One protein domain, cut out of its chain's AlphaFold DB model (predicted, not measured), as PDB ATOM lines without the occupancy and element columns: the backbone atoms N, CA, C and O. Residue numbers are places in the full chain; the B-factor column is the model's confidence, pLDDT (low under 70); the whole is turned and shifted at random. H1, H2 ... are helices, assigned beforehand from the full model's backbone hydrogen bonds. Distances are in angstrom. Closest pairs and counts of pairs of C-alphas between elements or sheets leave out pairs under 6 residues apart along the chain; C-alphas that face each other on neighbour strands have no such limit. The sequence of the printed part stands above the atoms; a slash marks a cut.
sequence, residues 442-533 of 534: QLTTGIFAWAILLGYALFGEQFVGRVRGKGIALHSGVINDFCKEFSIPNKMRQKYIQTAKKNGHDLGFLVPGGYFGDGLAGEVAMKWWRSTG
ATOM      1  N   GLN A 442     111.444 132.432 141.865       51.53
ATOM      2  CA  GLN A 442     112.431 131.939 142.831       51.53
ATOM      3  C   GLN A 442     112.925 130.508 142.537       51.53
ATOM      4  O   GLN A 442     113.984 130.101 143.007       51.53
ATOM      5  N   LEU A 443     112.173 129.726 141.755       50.62
ATOM      6  CA  LEU A 443     112.570 128.374 141.328       50.62
ATOM      7  C   LEU A 443     113.518 128.379 140.123       50.62
ATOM      8  O   LEU A 443     114.267 127.421 139.914       50.62
ATOM      9  N   THR A 444     113.503 129.453 139.335       50.81
ATOM     10  CA  THR A 444     114.429 129.673 138.216       50.81
ATOM     11  C   THR A 444     115.739 130.333 138.660       50.81
ATOM     12  O   THR A 444     116.712 130.340 137.903       50.81
ATOM     13  N   THR A 445     115.818 130.826 139.899       56.97
ATOM     14  CA  THR A 445     117.015 131.463 140.467       56.97
ATOM     15  C   THR A 445     117.994 130.428 141.028       56.97
ATOM     16  O   THR A 445     118.155 130.243 142.227       56.97
ATOM     17  N   GLY A 446     118.707 129.759 140.122       61.72
ATOM     18  CA  GLY A 446     119.995 129.132 140.422       61.72
ATOM     19  C   GLY A 446     119.975 127.661 140.855       61.72
ATOM     20  O   GLY A 446     118.989 127.103 141.334       61.72
ATOM     21  N   ILE A 447     121.127 127.007 140.682       70.25
ATOM     22  CA  ILE A 447     121.304 125.558 140.883       70.25
ATOM     23  C   ILE A 447     121.124 125.111 142.345       70.25
ATOM     24  O   ILE A 447     120.785 123.955 142.594       70.25
ATOM     25  N   PHE A 448     121.307 126.010 143.322       69.31
ATOM     26  CA  PHE A 448     121.130 125.680 144.740       69.31
ATOM     27  C   PHE A 448     119.702 125.904 145.244       69.31
ATOM     28  O   PHE A 448     119.364 125.359 146.296       69.31
ATOM     29  N   ALA A 449     118.847 126.625 144.506       71.00
ATOM     30  CA  ALA A 449     117.447 126.808 144.891       71.00
ATOM     31  C   ALA A 449     116.722 125.459 145.006       71.00
ATOM     32  O   ALA A 449     116.070 125.191 146.014       71.00
ATOM     33  N   TRP A 450     116.937 124.553 144.048       70.00
ATOM     34  CA  TRP A 450     116.373 123.197 144.065       70.00
ATOM     35  C   TRP A 450     116.834 122.364 145.263       70.00
ATOM     36  O   TRP A 450     116.025 121.695 145.906       70.00
ATOM     37  N   ALA A 451     118.120 122.441 145.613       72.94
ATOM     38  CA  ALA A 451     118.659 121.741 146.776       72.94
ATOM     39  C   ALA A 451     118.082 122.287 148.095       72.94
ATOM     40  O   ALA A 451     117.792 121.521 149.015       72.94
ATOM     41  N   ILE A 452     117.879 123.604 148.185       71.19
ATOM     42  CA  ILE A 452     117.299 124.265 149.360       71.19
ATOM     43  C   ILE A 452     115.812 123.934 149.501       71.19
ATOM     44  O   ILE A 452     115.366 123.633 150.605       71.19
ATOM     45  N   LEU A 453     115.064 123.921 148.397       70.25
ATOM     46  CA  LEU A 453     113.654 123.525 148.366       70.25
ATOM     47  C   LEU A 453     113.464 122.074 148.817       70.25
ATOM     48  O   LEU A 453     112.613 121.796 149.662       70.25
ATOM     49  N   LEU A 454     114.305 121.161 148.323       73.69
ATOM     50  CA  LEU A 454     114.318 119.771 148.780       73.69
ATOM     51  C   LEU A 454     114.654 119.683 150.279       73.69
ATOM     52  O   LEU A 454     114.025 118.931 151.020       73.69
ATOM     53  N   GLY A 455     115.610 120.492 150.740       71.19
ATOM     54  CA  GLY A 455     115.956 120.605 152.153       71.19
ATOM     55  C   GLY A 455     114.782 121.075 153.014       71.19
ATOM     56  O   GLY A 455     114.539 120.496 154.071       71.19
ATOM     57  N   TYR A 456     114.027 122.080 152.560       72.06
ATOM     58  CA  TYR A 456     112.827 122.552 153.252       72.06
ATOM     59  C   TYR A 456     111.739 121.478 153.307       72.06
ATOM     60  O   TYR A 456     111.109 121.312 154.350       72.06
ATOM     61  N   ALA A 457     111.558 120.709 152.229       68.25
ATOM     62  CA  ALA A 457     110.597 119.611 152.190       68.25
ATOM     63  C   ALA A 457     110.958 118.463 153.156       68.25
ATOM     64  O   ALA A 457     110.064 117.900 153.784       68.25
ATOM     65  N   LEU A 458     112.250 118.136 153.294       73.44
ATOM     66  CA  LEU A 458     112.726 117.006 154.105       73.44
ATOM     67  C   LEU A 458     112.973 117.348 155.584       73.44
ATOM     68  O   LEU A 458     112.718 116.512 156.446       73.44
ATOM     69  N   PHE A 459     113.490 118.543 155.887       75.12
ATOM     70  CA  PHE A 459     113.995 118.904 157.225       75.12
ATOM     71  C   PHE A 459     113.303 120.124 157.861       75.12
ATOM     72  O   PHE A 459     113.591 120.443 159.017       75.12
ATOM     73  N   GLY A 460     112.407 120.808 157.136       74.25
ATOM     74  CA  GLY A 460     111.678 121.991 157.611       74.25
ATOM     75  C   GLY A 460     112.463 123.313 157.534       74.25
ATOM     76  O   GLY A 460     113.697 123.341 157.442       74.25
ATOM     77  N   GLU A 461     111.742 124.440 157.572       73.38
ATOM     78  CA  GLU A 461     112.301 125.790 157.364       73.38
ATOM     79  C   GLU A 461     113.291 126.223 158.456       73.38
ATOM     80  O   GLU A 461     114.364 126.753 158.150       73.38
ATOM     81  N   GLN A 462     112.999 125.928 159.727       72.62
ATOM     82  CA  GLN A 462     113.832 126.332 160.870       72.62
ATOM     83  C   GLN A 462     115.244 125.725 160.821       72.62
ATOM     84  O   GLN A 462     116.241 126.394 161.122       72.62
ATOM     85  N   PHE A 463     115.350 124.449 160.437       77.12
ATOM     86  CA  PHE A 463     116.633 123.751 160.369       77.12
ATOM     87  C   PHE A 463     117.483 124.278 159.212       77.12
ATOM     88  O   PHE A 463     118.637 124.662 159.416       77.12
ATOM     89  N   VAL A 464     116.899 124.365 158.014       76.50
ATOM     90  CA  VAL A 464     117.589 124.862 156.818       76.50
ATOM     91  C   VAL A 464     117.966 126.335 156.979       76.50
ATOM     92  O   VAL A 464     119.092 126.707 156.654       76.50
ATOM     93  N   GLY A 465     117.101 127.159 157.578       75.25
ATOM     94  CA  GLY A 465     117.404 128.550 157.921       75.25
ATOM     95  C   GLY A 465     118.599 128.679 158.872       75.25
ATOM     96  O   GLY A 465     119.492 129.500 158.644       75.25
ATOM     97  N   ARG A 466     118.690 127.816 159.895       80.50
ATOM     98  CA  ARG A 466     119.834 127.781 160.825       80.50
ATOM     99  C   ARG A 466     121.120 127.292 160.151       80.50
ATOM    100  O   ARG A 466     122.179 127.872 160.395       80.50
ATOM    101  N   VAL A 467     121.053 126.252 159.319       82.62
ATOM    102  CA  VAL A 467     122.211 125.734 158.562       82.62
ATOM    103  C   VAL A 467     122.709 126.778 157.565       82.62
ATOM    104  O   VAL A 467     123.904 127.067 157.529       82.62
ATOM    105  N   ARG A 468     121.796 127.424 156.834       78.56
ATOM    106  CA  ARG A 468     122.086 128.537 155.927       78.56
ATOM    107  C   ARG A 468     122.736 129.702 156.667       78.56
ATOM    108  O   ARG A 468     123.793 130.165 156.250       78.56
ATOM    109  N   GLY A 469     122.159 130.140 157.788       79.50
ATOM    110  CA  GLY A 469     122.712 131.223 158.605       79.50
ATOM    111  C   GLY A 469     124.137 130.931 159.083       79.50
ATOM    112  O   GLY A 469     125.019 131.780 158.949       79.50
ATOM    113  N   LYS A 470     124.395 129.702 159.554       86.25
ATOM    114  CA  LYS A 470     125.746 129.247 159.925       86.25
ATOM    115  C   LYS A 470     126.697 129.202 158.726       86.25
ATOM    116  O   LYS A 470     127.846 129.613 158.859       86.25
ATOM    117  N   GLY A 471     126.224 128.751 157.563       82.50
ATOM    118  CA  GLY A 471     127.007 128.712 156.325       82.50
ATOM    119  C   GLY A 471     127.446 130.102 155.856       82.50
ATOM    120  O   GLY A 471     128.620 130.304 155.555       82.50
ATOM    121  N   ILE A 472     126.538 131.084 155.875       79.81
ATOM    122  CA  ILE A 472     126.852 132.483 155.528       79.81
ATOM    123  C   ILE A 472     127.868 133.065 156.518       79.81
ATOM    124  O   ILE A 472     128.841 133.700 156.102       79.81
ATOM    125  N   ALA A 473     127.663 132.833 157.818       83.56
ATOM    126  CA  ALA A 473     128.564 133.318 158.859       83.56
ATOM    127  C   ALA A 473     129.984 132.764 158.669       83.56
ATOM    128  O   ALA A 473     130.937 133.540 158.631       83.56
ATOM    129  N   LEU A 474     130.115 131.453 158.446       88.31
ATOM    130  CA  LEU A 474     131.408 130.807 158.221       88.31
ATOM    131  C   LEU A 474     132.078 131.314 156.940       88.31
ATOM    132  O   LEU A 474     133.250 131.674 156.970       88.31
ATOM    133  N   HIS A 475     131.333 131.429 155.838       83.19
ATOM    134  CA  HIS A 475     131.882 131.923 154.575       83.19
ATOM    135  C   HIS A 475     132.390 133.370 154.686       83.19
ATOM    136  O   HIS A 475     133.500 133.679 154.259       83.19
ATOM    137  N   SER A 476     131.612 134.256 155.316       82.88
ATOM    138  CA  SER A 476     132.030 135.648 155.531       82.88
ATOM    139  C   SER A 476     133.201 135.782 156.514       82.88
ATOM    140  O   SER A 476     134.043 136.661 156.332       82.88
ATOM    141  N   GLY A 477     133.291 134.896 157.515       86.31
ATOM    142  CA  GLY A 477     134.438 134.792 158.418       86.31
ATOM    143  C   GLY A 477     135.717 134.441 157.665       86.31
ATOM    144  O   GLY A 477     136.679 135.200 157.719       86.31
ATOM    145  N   VAL A 478     135.676 133.381 156.850       88.44
ATOM    146  CA  VAL A 478     136.818 132.936 156.033       88.44
ATOM    147  C   VAL A 478     137.305 134.034 155.082       88.44
ATOM    148  O   VAL A 478     138.509 134.224 154.945       88.44
ATOM    149  N   ILE A 479     136.402 134.805 154.460       85.25
ATOM    150  CA  ILE A 479     136.795 135.940 153.600       85.25
ATOM    151  C   ILE A 479     137.541 137.013 154.403       85.25
ATOM    152  O   ILE A 479     138.524 137.579 153.920       85.25
ATOM    153  N   ASN A 480     137.079 137.315 155.617       88.00
ATOM    154  CA  ASN A 480     137.722 138.314 156.466       88.00
ATOM    155  C   ASN A 480     139.093 137.847 156.956       88.00
ATOM    156  O   ASN A 480     140.022 138.653 156.957       88.00
ATOM    157  N   ASP A 481     139.220 136.578 157.338       88.62
ATOM    158  CA  ASP A 481     140.485 135.994 157.782       88.62
ATOM    159  C   ASP A 481     141.488 135.938 156.627       88.62
ATOM    160  O   ASP A 481     142.613 136.409 156.772       88.62
ATOM    161  N   PHE A 482     141.041 135.532 155.435       85.94
ATOM    162  CA  PHE A 482     141.833 135.605 154.208       85.94
ATOM    163  C   PHE A 482     142.335 137.030 153.932       85.94
ATOM    164  O   PHE A 482     143.520 137.251 153.702       85.94
ATOM    165  N   CYS A 483     141.460 138.034 154.006       86.38
ATOM    166  CA  CYS A 483     141.874 139.414 153.753       86.38
ATOM    167  C   CYS A 483     142.873 139.945 154.793       86.38
ATOM    168  O   CYS A 483     143.642 140.846 154.465       86.38
ATOM    169  N   LYS A 484     142.859 139.425 156.027       85.19
ATOM    170  CA  LYS A 484     143.836 139.785 157.066       85.19
ATOM    171  C   LYS A 484     145.180 139.099 156.838       85.19
ATOM    172  O   LYS A 484     146.196 139.777 156.895       85.19
ATOM    173  N   GLU A 485     145.168 137.799 156.555       84.62
ATOM    174  CA  GLU A 485     146.366 136.982 156.312       84.62
ATOM    175  C   GLU A 485     147.213 137.548 155.162       84.62
ATOM    176  O   GLU A 485     148.432 137.656 155.264       84.62
ATOM    177  N   PHE A 486     146.552 137.962 154.077       82.56
ATOM    178  CA  PHE A 486     147.208 138.499 152.884       82.56
ATOM    179  C   PHE A 486     147.293 140.034 152.872       82.56
ATOM    180  O   PHE A 486     147.605 140.612 151.836       82.56
ATOM    181  N   SER A 487     146.999 140.713 153.989       80.81
ATOM    182  CA  SER A 487     147.060 142.182 154.107       80.81
ATOM    183  C   SER A 487     146.333 142.938 152.979       80.81
ATOM    184  O   SER A 487     146.806 143.949 152.452       80.81
ATOM    185  N   ILE A 488     145.153 142.450 152.595       82.50
ATOM    186  CA  ILE A 488     144.361 143.011 151.498       82.50
ATOM    187  C   ILE A 488     143.700 144.321 151.959       82.50
ATOM    188  O   ILE A 488     143.075 144.362 153.027       82.50
ATOM    189  N   PRO A 489     143.745 145.402 151.154       79.94
ATOM    190  CA  PRO A 489     143.145 146.674 151.538       79.94
ATOM    191  C   PRO A 489     141.631 146.559 151.762       79.94
ATOM    192  O   PRO A 489     140.904 145.897 151.014       79.94
ATOM    193  N   ASN A 490     141.120 147.307 152.748       81.25
ATOM    194  CA  ASN A 490     139.701 147.295 153.134       81.25
ATOM    195  C   ASN A 490     138.743 147.556 151.956       81.25
ATOM    196  O   ASN A 490     137.659 146.975 151.907       81.25
ATOM    197  N   LYS A 491     139.141 148.402 150.994       82.00
ATOM    198  CA  LYS A 491     138.355 148.684 149.778       82.00
ATOM    199  C   LYS A 491     138.139 147.420 148.932       82.00
ATOM    200  O   LYS A 491     137.028 147.186 148.464       82.00
ATOM    201  N   MET A 492     139.169 146.587 148.780       79.88
ATOM    202  CA  MET A 492     139.093 145.326 148.031       79.88
ATOM    203  C   MET A 492     138.334 144.251 148.808       79.88
ATOM    204  O   MET A 492     137.485 143.572 148.234       79.88
ATOM    205  N   ARG A 493     138.526 144.175 150.132       84.69
ATOM    206  CA  ARG A 493     137.732 143.289 151.000       84.69
ATOM    207  C   ARG A 493     136.226 143.509 150.823       84.69
ATOM    208  O   ARG A 493     135.471 142.548 150.700       84.69
ATOM    209  N   GLN A 494     135.780 144.766 150.767       84.81
ATOM    210  CA  GLN A 494     134.363 145.076 150.541       84.81
ATOM    211  C   GLN A 494     133.874 144.617 149.163       84.81
ATOM    212  O   GLN A 494     132.770 144.079 149.073       84.81
ATOM    213  N   LYS A 495     134.692 144.753 148.108       84.69
ATOM    214  CA  LYS A 495     134.360 144.212 146.779       84.69
ATOM    215  C   LYS A 495     134.173 142.693 146.829       84.69
ATOM    216  O   LYS A 495     133.172 142.207 146.318       84.69
ATOM    217  N   TYR A 496     135.064 141.951 147.492       83.69
ATOM    218  CA  TYR A 496     134.925 140.494 147.617       83.69
ATOM    219  C   TYR A 496     133.649 140.083 148.353       83.69
ATOM    220  O   TYR A 496     132.942 139.185 147.900       83.69
ATOM    221  N   ILE A 497     133.299 140.787 149.430       85.12
ATOM    222  CA  ILE A 497     132.047 140.545 150.158       85.12
ATOM    223  C   ILE A 497     130.828 140.833 149.267       85.12
ATOM    224  O   ILE A 497     129.862 140.070 149.282       85.12
ATOM    225  N   GLN A 498     130.848 141.917 148.487       84.69
ATOM    226  CA  GLN A 498     129.756 142.249 147.566       84.69
ATOM    227  C   GLN A 498     129.613 141.210 146.449       84.69
ATOM    228  O   GLN A 498     128.497 140.771 146.175       84.69
ATOM    229  N   THR A 499     130.723 140.761 145.861       84.69
ATOM    230  CA  THR A 499     130.728 139.691 144.854       84.69
ATOM    231  C   THR A 499     130.183 138.385 145.429       84.69
ATOM    232  O   THR A 499     129.329 137.757 144.810       84.69
ATOM    233  N   ALA A 500     130.593 138.005 146.645       81.50
ATOM    234  CA  ALA A 500     130.073 136.815 147.317       81.50
ATOM    235  C   ALA A 500     128.560 136.908 147.578       81.50
ATOM    236  O   ALA A 500     127.835 135.937 147.367       81.50
ATOM    237  N   LYS A 501     128.057 138.083 147.980       81.88
ATOM    238  CA  LYS A 501     126.615 138.322 148.164       81.88
ATOM    239  C   LYS A 501     125.839 138.231 146.853       81.88
ATOM    240  O   LYS A 501     124.787 137.601 146.834       81.88
ATOM    241  N   LYS A 502     126.358 138.831 145.777       81.88
ATOM    242  CA  LYS A 502     125.737 138.769 144.449       81.88
ATOM    243  C   LYS A 502     125.660 137.325 143.957       81.88
ATOM    244  O   LYS A 502     124.577 136.847 143.656       81.88
ATOM    245  N   ASN A 503     126.776 136.601 144.013       82.12
ATOM    246  CA  ASN A 503     126.816 135.197 143.616       82.12
ATOM    247  C   ASN A 503     125.902 134.334 144.489       82.12
ATOM    248  O   ASN A 503     125.223 133.462 143.971       82.12
ATOM    249  N   GLY A 504     125.832 134.587 145.799       74.69
ATOM    250  CA  GLY A 504     124.907 133.883 146.690       74.69
ATOM    251  C   GLY A 504     123.431 134.130 146.360       74.69
ATOM    252  O   GLY A 504     122.603 133.249 146.598       74.69
ATOM    253  N   HIS A 505     123.094 135.298 145.813       73.81
ATOM    254  CA  HIS A 505     121.753 135.598 145.323       73.81
ATOM    255  C   HIS A 505     121.479 134.903 143.985       73.81
ATOM    256  O   HIS A 505     120.519 134.144 143.898       73.81
ATOM    257  N   ASP A 506     122.379 135.056 143.010       74.00
ATOM    258  CA  ASP A 506     122.256 134.467 141.667       74.00
ATOM    259  C   ASP A 506     122.208 132.926 141.709       74.00
ATOM    260  O   ASP A 506     121.514 132.279 140.927       74.00
ATOM    261  N   LEU A 507     122.931 132.322 142.655       72.94
ATOM    262  CA  LEU A 507     122.964 130.875 142.871       72.94
ATOM    263  C   LEU A 507     121.732 130.327 143.608       72.94
ATOM    264  O   LEU A 507     121.602 129.106 143.709       72.94
ATOM    265  N   GLY A 508     120.855 131.189 144.131       68.62
ATOM    266  CA  GLY A 508     119.662 130.779 144.878       68.62
ATOM    267  C   GLY A 508     119.923 130.422 146.343       68.62
ATOM    268  O   GLY A 508     119.045 129.908 147.027       68.62
ATOM    269  N   PHE A 509     121.118 130.701 146.877       71.62
ATOM    270  CA  PHE A 509     121.424 130.456 148.292       71.62
ATOM    271  C   PHE A 509     120.811 131.519 149.220       71.62
ATOM    272  O   PHE A 509     120.604 131.282 150.415       71.62
ATOM    273  N   LEU A 510     120.515 132.708 148.682       67.44
ATOM    274  CA  LEU A 510     119.943 133.836 149.415       67.44
ATOM    275  C   LEU A 510     118.443 134.080 149.151       67.44
ATOM    276  O   LEU A 510     118.001 135.223 149.204       67.44
ATOM    277  N   VAL A 511     117.655 133.028 148.916       60.38
ATOM    278  CA  VAL A 511     116.198 133.133 148.705       60.38
ATOM    279  C   VAL A 511     115.487 133.648 149.981       60.38
ATOM    280  O   VAL A 511     115.848 133.232 151.097       60.38
ATOM    281  N   PRO A 512     114.525 134.589 149.877       55.66
ATOM    282  CA  PRO A 512     113.717 135.033 151.016       55.66
ATOM    283  C   PRO A 512     112.816 133.894 151.534       55.66
ATOM    284  O   PRO A 512     112.138 133.231 150.761       55.66
ATOM    285  N   GLY A 513     112.836 133.642 152.849       53.91
ATOM    286  CA  GLY A 513     112.015 132.602 153.493       53.91
ATOM    287  C   GLY A 513     110.541 132.999 153.662       53.91
ATOM    288  O   GLY A 513     110.200 134.181 153.553       53.91
ATOM    289  N   GLY A 514     109.681 132.016 153.957       52.88
ATOM    290  CA  GLY A 514     108.277 132.221 154.342       52.88
ATOM    291  C   GLY A 514     107.203 131.482 153.529       52.88
ATOM    292  O   GLY A 514     106.025 131.785 153.710       52.88
ATOM    293  N   TYR A 515     107.558 130.554 152.631       53.66
ATOM    294  CA  TYR A 515     106.583 129.823 151.789       53.66
ATOM    295  C   TYR A 515     106.359 128.361 152.205       53.66
ATOM    296  O   TYR A 515     105.317 127.776 151.897       53.66
ATOM    297  N   PHE A 516     107.320 127.769 152.912       48.88
ATOM    298  CA  PHE A 516     107.296 126.382 153.365       48.88
ATOM    299  C   PHE A 516     107.299 126.416 154.890       48.88
ATOM    300  O   PHE A 516     108.263 126.897 155.458       48.88
ATOM    301  N   GLY A 517     106.216 125.982 155.542       51.72
ATOM    302  CA  GLY A 517     106.120 125.986 157.008       51.72
ATOM    303  C   GLY A 517     107.108 125.025 157.688       51.72
ATOM    304  O   GLY A 517     107.996 124.463 157.047       51.72
ATOM    305  N   ASP A 518     106.926 124.796 158.992       50.19
ATOM    306  CA  ASP A 518     107.838 124.051 159.885       50.19
ATOM    307  C   ASP A 518     108.026 122.535 159.580       50.19
ATOM    308  O   ASP A 518     108.465 121.775 160.441       50.19
ATOM    309  N   GLY A 519     107.771 122.077 158.352       50.03
ATOM    310  CA  GLY A 519     107.979 120.701 157.890       50.03
ATOM    311  C   GLY A 519     106.724 120.106 157.250       50.03
ATOM    312  O   GLY A 519     105.629 120.226 157.791       50.03
ATOM    313  N   LEU A 520     106.919 119.451 156.099       49.16
ATOM    314  CA  LEU A 520     105.930 119.164 155.048       49.16
ATOM    315  C   LEU A 520     105.339 120.433 154.409       49.16
ATOM    316  O   LEU A 520     104.899 121.356 155.084       49.16
ATOM    317  N   ALA A 521     105.395 120.477 153.075       53.66
ATOM    318  CA  ALA A 521     105.135 121.646 152.240       53.66
ATOM    319  C   ALA A 521     103.983 122.534 152.751       53.66
ATOM    320  O   ALA A 521     102.841 122.092 152.876       53.66
ATOM    321  N   GLY A 522     104.302 123.802 153.034       58.50
ATOM    322  CA  GLY A 522     103.330 124.790 153.499       58.50
ATOM    323  C   GLY A 522     102.165 124.957 152.520       58.50
ATOM    324  O   GLY A 522     102.291 124.689 151.326       58.50
ATOM    325  N   GLU A 523     101.023 125.430 153.014       56.88
ATOM    326  CA  GLU A 523      99.772 125.533 152.246       56.88
ATOM    327  C   GLU A 523      99.925 126.355 150.946       56.88
ATOM    328  O   GLU A 523      99.323 126.039 149.917       56.88
ATOM    329  N   VAL A 524     100.799 127.367 150.966       60.50
ATOM    330  CA  VAL A 524     101.145 128.206 149.807       60.50
ATOM    331  C   VAL A 524     101.993 127.440 148.785       60.50
ATOM    332  O   VAL A 524     101.714 127.496 147.587       60.50
ATOM    333  N   ALA A 525     102.981 126.671 149.242       59.66
ATOM    334  CA  ALA A 525     103.818 125.842 148.381       59.66
ATOM    335  C   ALA A 525     103.045 124.669 147.758       59.66
ATOM    336  O   ALA A 525     103.227 124.372 146.580       59.66
ATOM    337  N   MET A 526     102.134 124.043 148.508       60.34
ATOM    338  CA  MET A 526     101.260 122.985 147.990       60.34
ATOM    339  C   MET A 526     100.254 123.511 146.964       60.34
ATOM    340  O   MET A 526      99.973 122.822 145.984       60.34
ATOM    341  N   LYS A 527      99.722 124.729 147.149       64.44
ATOM    342  CA  LYS A 527      98.877 125.389 146.138       64.44
ATOM    343  C   LYS A 527      99.644 125.647 144.846       64.44
ATOM    344  O   LYS A 527      99.114 125.367 143.775       64.44
ATOM    345  N   TRP A 528     100.887 126.118 144.944       63.78
ATOM    346  CA  TRP A 528     101.751 126.283 143.777       63.78
ATOM    347  C   TRP A 528     102.062 124.937 143.102       63.78
ATOM    348  O   TRP A 528     101.832 124.794 141.903       63.78
ATOM    349  N   TRP A 529     102.463 123.914 143.864       59.59
ATOM    350  CA  TRP A 529     102.784 122.586 143.325       59.59
ATOM    351  C   TRP A 529     101.607 121.988 142.543       59.59
ATOM    352  O   TRP A 529     101.761 121.624 141.380       59.59
ATOM    353  N   ARG A 530     100.397 122.019 143.123       63.78
ATOM    354  CA  ARG A 530      99.165 121.577 142.444       63.78
ATOM    355  C   ARG A 530      98.816 122.421 141.215       63.78
ATOM    356  O   ARG A 530      98.252 121.896 140.265       63.78
ATOM    357  N   SER A 531      99.144 123.716 141.209       67.50
ATOM    358  CA  SER A 531      98.921 124.587 140.043       67.50
ATOM    359  C   SER A 531      99.881 124.316 138.880       67.50
ATOM    360  O   SER A 531      99.594 124.710 137.755       67.50
ATOM    361  N   THR A 532     100.991 123.614 139.131       64.06
ATOM    362  CA  THR A 532     102.025 123.322 138.122       64.06
ATOM    363  C   THR A 532     101.751 122.017 137.354       64.06
ATOM    364  O   THR A 532     102.532 121.637 136.487       64.06
ATOM    365  N   GLY A 533     100.626 121.341 137.634       41.91
ATOM    366  CA  GLY A 533     100.132 120.207 136.842       41.91
ATOM    367  C   GLY A 533     100.782 118.848 137.127       41.91
ATOM    368  O   GLY A 533     100.678 117.966 136.277       41.91
TER     369      GLY A 533
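What this domain is: This is residues 442 to 533 of the 534 residues of the protein "Hypothetical protein" of Amorphochlora amoebiformis (UniProt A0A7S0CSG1). H1 slants across the open end of a long helical hairpin, H2 and H3, while H4 lies beyond H1 after a long loop. The 92 printed residues hold four named helices, H1 to H4 in chain order, and no named strand: all helix. The whole is loose, with a radius of gyration of the C-alphas of 16.4 A and spans of 53 by 23 by 16 A.

How they stand to each other: H1, residues 447 to 459, and H2, residues 461 to 485, only just touch, with 3 pairs of C-alphas within 8 A, through residues 452 to 456 and 464 alone; the closest C-alphas, of Tyr 456 and Val 464, are 6.4 A apart. They run opposite ways at a steep tilt of 46 degrees. H2 and H3, residues 490 to 506, form a hairpin at a shallow tilt of 28 degrees, touching through residues 476 to 483 and 493 to 497 alone; the closest C-alphas, of Cys 483 and Arg 493, are 6.3 A apart. H1 and H3 are near each other. H4, residues 523 to 531, is apart from H1, H2 and H3. Every O i to N i+4 pair is within hydrogen-bond range in H2, H3 and H4, and 8 of 9 in H1.

Where its parts are: H1 begins at C-alpha 447 (121.304, 125.558, 140.883) and H4 ends at C-alpha 531 (98.921, 124.587, 140.043). H2 is 35.9 A long and H3 24.5 A.

The domain as a whole: The farthest C-alphas, of Ser 487 and Gly 533, are 54.6 A apart. The printed part has no cut; the link from H3 to H4 is long. Confidence is low at 32 residues, among them 510 to 533.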